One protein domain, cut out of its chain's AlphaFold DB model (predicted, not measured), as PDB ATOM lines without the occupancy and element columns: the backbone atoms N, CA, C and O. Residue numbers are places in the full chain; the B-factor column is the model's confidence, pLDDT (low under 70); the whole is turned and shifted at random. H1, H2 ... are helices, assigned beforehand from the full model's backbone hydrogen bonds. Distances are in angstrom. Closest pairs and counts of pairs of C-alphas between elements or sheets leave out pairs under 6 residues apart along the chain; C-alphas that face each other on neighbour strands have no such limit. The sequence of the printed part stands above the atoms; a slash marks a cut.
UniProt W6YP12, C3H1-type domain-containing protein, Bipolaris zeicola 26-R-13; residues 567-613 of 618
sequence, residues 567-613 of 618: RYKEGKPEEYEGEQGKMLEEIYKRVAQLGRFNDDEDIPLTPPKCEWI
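What this domain is: This is residues 567 to 613 of the 618 residues of the protein "C3H1-type domain-containing protein" of Bipolaris zeicola 26-R-13 (UniProt W6YP12). One long helix, H2, makes the straight piece of this small domain, with the four-residue helix H1 just before its first end and a long unnamed tail, residues 595 to 613, that swings out from its last end and folds back past it in a wide loop. The printed part has 47 residues with two named helices, H1 then H2, and no named strand; the class is all helix, though under half of the residues, 21 of 47, are in named elements. The whole is compact, with a radius of gyration of the C-alphas of 10.3 A, and its C-alphas span 27 by 20 by 14 A.

How they stand to each other: Go along from Arg 567 to H1, residues 573 to 576; one residue, Glu 577, is the tight link to H2, residues 578 to 594. Look at Glu 575 and Gly 581: their C-alphas, 6.3 A apart, are the closest of H1 and H2. The two helices only just touch, with 3 pairs of C-alphas within 8 A, and touch only at the corner by their link. H2 touches H1 with residues 581 to 584 alone. In H2, 12 of 13 O i to N i+4 pairs are within hydrogen-bond range; H1 is too short for such a pair, and its one O i to N i+3 pair is within range.

Where its parts are: Find C-alpha 573 at (125.648, 204.542, 235.844); from there H1 runs 5.5 A to C-alpha 576. H2 begins with C-alpha 578 at (124.133, 212.793, 228.916) and runs 24.9 A to C-alpha 594 at (126.114, 225.198, 250.395).

The domain as a whole: The two C-alphas farthest apart, those of Arg 567 and Asp 600, are 29.2 A apart. The printed part has no cut. Mean pLDDT of the printed part is 78.9; residues 567 to 569 are under 70.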
ATOM      1  N   ARG A 567     129.516 202.460 247.072       62.66
ATOM      2  CA  ARG A 567     129.037 202.428 245.680       62.66
ATOM      3  C   ARG A 567     127.612 201.865 245.498       62.66
ATOM      4  O   ARG A 567     127.012 202.083 244.457       62.66
ATOM      5  N   TYR A 568     127.034 201.191 246.499       60.91
ATOM      6  CA  TYR A 568     125.606 200.805 246.497       60.91
ATOM      7  C   TYR A 568     124.652 201.954 246.879       60.91
ATOM      8  O   TYR A 568     123.439 201.757 246.894       60.91
ATOM      9  N   LYS A 569     125.180 203.134 247.227       69.50
ATOM     10  CA  LYS A 569     124.412 204.361 247.507       69.50
ATOM     11  C   LYS A 569     124.293 205.268 246.276       69.50
ATOM     12  O   LYS A 569     123.594 206.274 246.337       69.50
ATOM     13  N   GLU A 570     124.986 204.924 245.194       76.06
ATOM     14  CA  GLU A 570     124.896 205.594 243.900       76.06
ATOM     15  C   GLU A 570     123.688 205.057 243.110       76.06
ATOM     16  O   GLU A 570     123.223 203.937 243.335       76.06
ATOM     17  N   GLY A 571     123.173 205.868 242.188       75.00
ATOM     18  CA  GLY A 571     122.178 205.469 241.197       75.00
ATOM     19  C   GLY A 571     122.788 204.592 240.104       75.00
ATOM     20  O   GLY A 571     123.948 204.173 240.183       75.00
ATOM     21  N   LYS A 572     122.018 204.308 239.052       78.69
ATOM     22  CA  LYS A 572     122.555 203.524 237.930       78.69
ATOM     23  C   LYS A 572     123.564 204.363 237.134       78.69
ATOM     24  O   LYS A 572     123.349 205.566 236.995       78.69
ATOM     25  N   PRO A 573     124.645 203.776 236.585       71.38
ATOM     26  CA  PRO A 573     125.648 204.542 235.844       71.38
ATOM     27  C   PRO A 573     125.043 205.331 234.673       71.38
ATOM     28  O   PRO A 573     125.445 206.469 234.445       71.38
ATOM     29  N   GLU A 574     124.021 204.783 234.010       78.06
ATOM     30  CA  GLU A 574     123.303 205.414 232.897       78.06
ATOM     31  C   GLU A 574     122.527 206.679 233.315       78.06
ATOM     32  O   GLU A 574     122.336 207.585 232.507       78.06
ATOM     33  N   GLU A 575     122.107 206.781 234.583       78.06
ATOM     34  CA  GLU A 575     121.394 207.950 235.134       78.06
ATOM     35  C   GLU A 575     122.341 209.154 235.349       78.06
ATOM     36  O   GLU A 575     121.888 210.281 235.548       78.06
ATOM     37  N   TYR A 576     123.659 208.930 235.256       78.44
ATOM     38  CA  TYR A 576     124.701 209.958 235.326       78.44
ATOM     39  C   TYR A 576     125.314 210.318 233.963       78.44
ATOM     40  O   TYR A 576     126.301 211.058 233.916       78.44
ATOM     41  N   GLU A 577     124.758 209.824 232.854       77.56
ATOM     42  CA  GLU A 577     125.215 210.162 231.504       77.56
ATOM     43  C   GLU A 577     124.386 211.299 230.866       77.56
ATOM     44  O   GLU A 577     123.381 211.780 231.399       77.56
ATOM     45  N   GLY A 578     124.842 211.784 229.706       81.81
ATOM     46  CA  GLY A 578     124.133 212.793 228.916       81.81
ATOM     47  C   GLY A 578     124.014 214.172 229.582       81.81
ATOM     48  O   GLY A 578     124.939 214.669 230.224       81.81
ATOM     49  N   GLU A 579     122.882 214.839 229.350       77.69
ATOM     50  CA  GLU A 579     122.597 216.183 229.880       77.69
ATOM     51  C   GLU A 579     122.027 216.134 231.304       77.69
ATOM     52  O   GLU A 579     122.341 217.002 232.119       77.69
ATOM     53  N   GLN A 580     121.272 215.081 231.634       77.19
ATOM     54  CA  GLN A 580     120.761 214.840 232.986       77.19
ATOM     55  C   GLN A 580     121.916 214.638 233.974       77.19
ATOM     56  O   GLN A 580     121.979 215.345 234.977       77.19
ATOM     57  N   GLY A 581     122.897 213.790 233.646       81.38
ATOM     58  CA  GLY A 581     124.079 213.579 234.485       81.38
ATOM     59  C   GLY A 581     124.852 214.858 234.823       81.38
ATOM     60  O   GLY A 581     125.285 215.028 235.962       81.38
ATOM     61  N   LYS A 582     124.955 215.803 233.876       81.81
ATOM     62  CA  LYS A 582     125.587 217.119 234.096       81.81
ATOM     63  C   LYS A 582     124.773 218.019 235.024       81.81
ATOM     64  O   LYS A 582     125.352 218.719 235.849       81.81
ATOM     65  N   MET A 583     123.444 217.998 234.903       81.94
ATOM     66  CA  MET A 583     122.551 218.736 235.801       81.94
ATOM     67  C   MET A 583     122.656 218.194 237.234       81.94
ATOM     68  O   MET A 583     122.831 218.973 238.169       81.94
ATOM     69  N   LEU A 584     122.647 216.867 237.402       84.56
ATOM     70  CA  LEU A 584     122.889 216.203 238.688       84.56
ATOM     71  C   LEU A 584     124.267 216.578 239.264       84.56
ATOM     72  O   LEU A 584     124.363 216.926 240.440       84.56
ATOM     73  N   GLU A 585     125.323 216.551 238.444       83.25
ATOM     74  CA  GLU A 585     126.680 216.933 238.851       83.25
ATOM     75  C   GLU A 585     126.748 218.389 239.344       83.25
ATOM     76  O   GLU A 585     127.392 218.661 240.362       83.25
ATOM     77  N   GLU A 586     126.076 219.327 238.667       83.94
ATOM     78  CA  GLU A 586     126.030 220.728 239.093       83.94
ATOM     79  C   GLU A 586     125.265 220.895 240.414       83.94
ATOM     80  O   GLU A 586     125.798 221.494 241.351       83.94
ATOM     81  N   ILE A 587     124.059 220.322 240.518       84.50
ATOM     82  CA  ILE A 587     123.223 220.393 241.727       84.50
ATOM     83  C   ILE A 587     123.985 219.818 242.923       84.50
ATOM     84  O   ILE A 587     124.125 220.490 243.945       84.50
ATOM     85  N   TYR A 588     124.552 218.616 242.807       85.00
ATOM     86  CA  TYR A 588     125.238 217.987 243.936       85.00
ATOM     87  C   TYR A 588     126.555 218.675 244.311       85.00
ATOM     88  O   TYR A 588     126.847 218.789 245.503       85.00
ATOM     89  N   LYS A 589     127.307 219.240 243.355       82.38
ATOM     90  CA  LYS A 589     128.461 220.101 243.680       82.38
ATOM     91  C   LYS A 589     128.046 221.402 244.369       82.38
ATOM     92  O   LYS A 589     128.759 221.859 245.262       82.38
ATOM     93  N   ARG A 590     126.903 221.984 243.994       82.62
ATOM     94  CA  ARG A 590     126.330 223.173 244.643       82.62
ATOM     95  C   ARG A 590     125.905 222.857 246.080       82.62
ATOM     96  O   ARG A 590     126.290 223.575 247.000       82.62
ATOM     97  N   VAL A 591     125.212 221.738 246.293       84.31
ATOM     98  CA  VAL A 591     124.802 221.247 247.622       84.31
ATOM     99  C   VAL A 591     126.014 220.937 248.505       84.31
ATOM    100  O   VAL A 591     126.024 221.327 249.669       84.31
ATOM    101  N   ALA A 592     127.073 220.329 247.958       79.94
ATOM    102  CA  ALA A 592     128.319 220.069 248.687       79.94
ATOM    103  C   ALA A 592     129.048 221.354 249.142       79.94
ATOM    104  O   ALA A 592     129.782 221.319 250.127       79.94
ATOM    105  N   GLN A 593     128.838 222.488 248.462       77.81
ATOM    106  CA  GLN A 593     129.372 223.801 248.860       77.81
ATOM    107  C   GLN A 593     128.442 224.565 249.815       77.81
ATOM    108  O   GLN A 593     128.916 225.281 250.695       77.81
ATOM    109  N   LEU A 594     127.122 224.445 249.638       79.38
ATOM    110  CA  LEU A 594     126.114 225.198 250.395       79.38
ATOM    111  C   LEU A 594     125.591 224.469 251.646       79.38
ATOM    112  O   LEU A 594     124.906 225.091 252.462       79.38
ATOM    113  N   GLY A 595     125.871 223.170 251.782       80.56
ATOM    114  CA  GLY A 595     125.361 222.292 252.843       80.56
ATOM    115  C   GLY A 595     123.861 221.975 252.746       80.56
ATOM    116  O   GLY A 595     123.302 221.412 253.682       80.56
ATOM    117  N   ARG A 596     123.198 222.383 251.655       81.62
ATOM    118  CA  ARG A 596     121.736 222.360 251.475       81.62
ATOM    119  C   ARG A 596     121.348 222.514 250.000       81.62
ATOM    120  O   ARG A 596     122.139 223.035 249.214       81.62
ATOM    121  N   PHE A 597     120.128 222.102 249.660       86.31
ATOM    122  CA  PHE A 597     119.454 222.463 248.404       86.31
ATOM    123  C   PHE A 597     118.901 223.896 248.486       86.31
ATOM    124  O   PHE A 597     118.868 224.481 249.570       86.31
ATOM    125  N   ASN A 598     118.494 224.473 247.353       80.12
ATOM    126  CA  ASN A 598     117.768 225.745 247.340       80.12
ATOM    127  C   ASN A 598     116.277 225.509 247.636       80.12
ATOM    128  O   ASN A 598     115.745 224.461 247.284       80.12
ATOM    129  N   ASP A 599     115.597 226.487 248.240       74.25
ATOM    130  CA  ASP A 599     114.177 226.356 248.610       74.25
ATOM    131  C   ASP A 599     113.231 226.292 247.387       74.25
ATOM    132  O   ASP A 599     112.128 225.758 247.485       74.25
ATOM    133  N   ASP A 600     113.681 226.790 246.228       76.75
ATOM    134  CA  ASP A 600     112.965 226.793 244.941       76.75
ATOM    135  C   ASP A 600     113.353 225.613 244.009       76.75
ATOM    136  O   ASP A 600     113.088 225.662 242.806       76.75
ATOM    137  N   GLU A 601     114.040 224.577 244.513       74.75
ATOM    138  CA  GLU A 601     114.658 223.519 243.694       74.75
ATOM    139  C   GLU A 601     114.277 222.099 244.150       74.75
ATOM    140  O   GLU A 601     114.536 221.703 245.287       74.75
ATOM    141  N   ASP A 602     113.706 221.302 243.239       76.56
ATOM    142  CA  ASP A 602     113.366 219.898 243.499       76.56
ATOM    143  C   ASP A 602     114.623 219.051 243.768       76.56
ATOM    144  O   ASP A 602     115.583 219.039 242.993       76.56
ATOM    145  N   ILE A 603     114.596 218.277 244.857       84.38
ATOM    146  CA  ILE A 603     115.672 217.345 245.215       84.38
ATOM    147  C   ILE A 603     115.718 216.203 244.177       84.38
ATOM    148  O   ILE A 603     114.717 215.495 244.028       84.38
ATOM    149  N   PRO A 604     116.854 215.954 243.488       82.81
ATOM    150  CA  PRO A 604     116.939 214.885 242.498       82.81
ATOM    151  C   PRO A 604     116.695 213.499 243.111       82.81
ATOM    152  O   PRO A 604     117.230 213.166 244.169       82.81
ATOM    153  N   LEU A 605     115.893 212.681 242.420       83.06
ATOM    154  CA  LEU A 605     115.539 211.321 242.854       83.06
ATOM    155  C   LEU A 605     116.702 210.326 242.709       83.06
ATOM    156  O   LEU A 605     116.809 209.382 243.491       83.06
ATOM    157  N   THR A 606     117.569 210.530 241.716       84.12
ATOM    158  CA  THR A 606     118.824 209.786 241.552       84.12
ATOM    159  C   THR A 606     119.854 210.356 242.532       84.12
ATOM    160  O   THR A 606     120.173 211.539 242.412       84.12
ATOM    161  N   PRO A 607     120.393 209.561 243.477       84.44
ATOM    162  CA  PRO A 607     121.272 210.058 244.539       84.44
ATOM    163  C   PRO A 607     122.612 210.600 244.002       84.44
ATOM    164  O   PRO A 607     122.984 210.319 242.858       84.44
ATOM    165  N   PRO A 608     123.395 211.344 244.806       83.12
ATOM    166  CA  PRO A 608     124.739 211.755 244.411       83.12
ATOM    167  C   PRO A 608     125.667 210.548 244.258       83.12
ATOM    168  O   PRO A 608     125.608 209.601 245.043       83.12
ATOM    169  N   LYS A 609     126.609 210.630 243.316       80.56
ATOM    170  CA  LYS A 609     127.781 209.753 243.340       80.56
ATOM    171  C   LYS A 609     128.648 210.036 244.568       80.56
ATOM    172  O   LYS A 609     128.785 211.186 244.990       80.56
ATOM    173  N   CYS A 610     129.347 209.023 245.069       73.56
ATOM    174  CA  CYS A 610     130.299 209.143 246.174       73.56
ATOM    175  C   CYS A 610     131.491 210.059 245.835       73.56
ATOM    176  O   CYS A 610     132.073 210.669 246.729       73.56
ATOM    177  N   GLU A 611     131.820 210.221 244.549       74.50
ATOM    178  CA  GLU A 611     132.830 211.176 244.061       74.50
ATOM    179  C   GLU A 611     132.390 212.658 244.138       74.50
ATOM    180  O   GLU A 611     133.212 213.550 243.928       74.50
ATOM    181  N   TRP A 612     131.118 212.938 244.461       77.75
ATOM    182  CA  TRP A 612     130.569 214.294 244.645       77.75
ATOM    183  C   TRP A 612     130.268 214.643 246.110       77.75
ATOM    184  O   TRP A 612     130.018 215.808 246.423       77.75
ATOM    185  N   ILE A 613     130.299 213.665 247.022       72.69
ATOM    186  CA  ILE A 613     130.013 213.877 248.445       72.69
ATOM    187  C   ILE A 613     131.265 214.421 249.141       72.69
ATOM    188  O   ILE A 613     132.270 213.723 249.268       72.69
TER     189      ILE A 613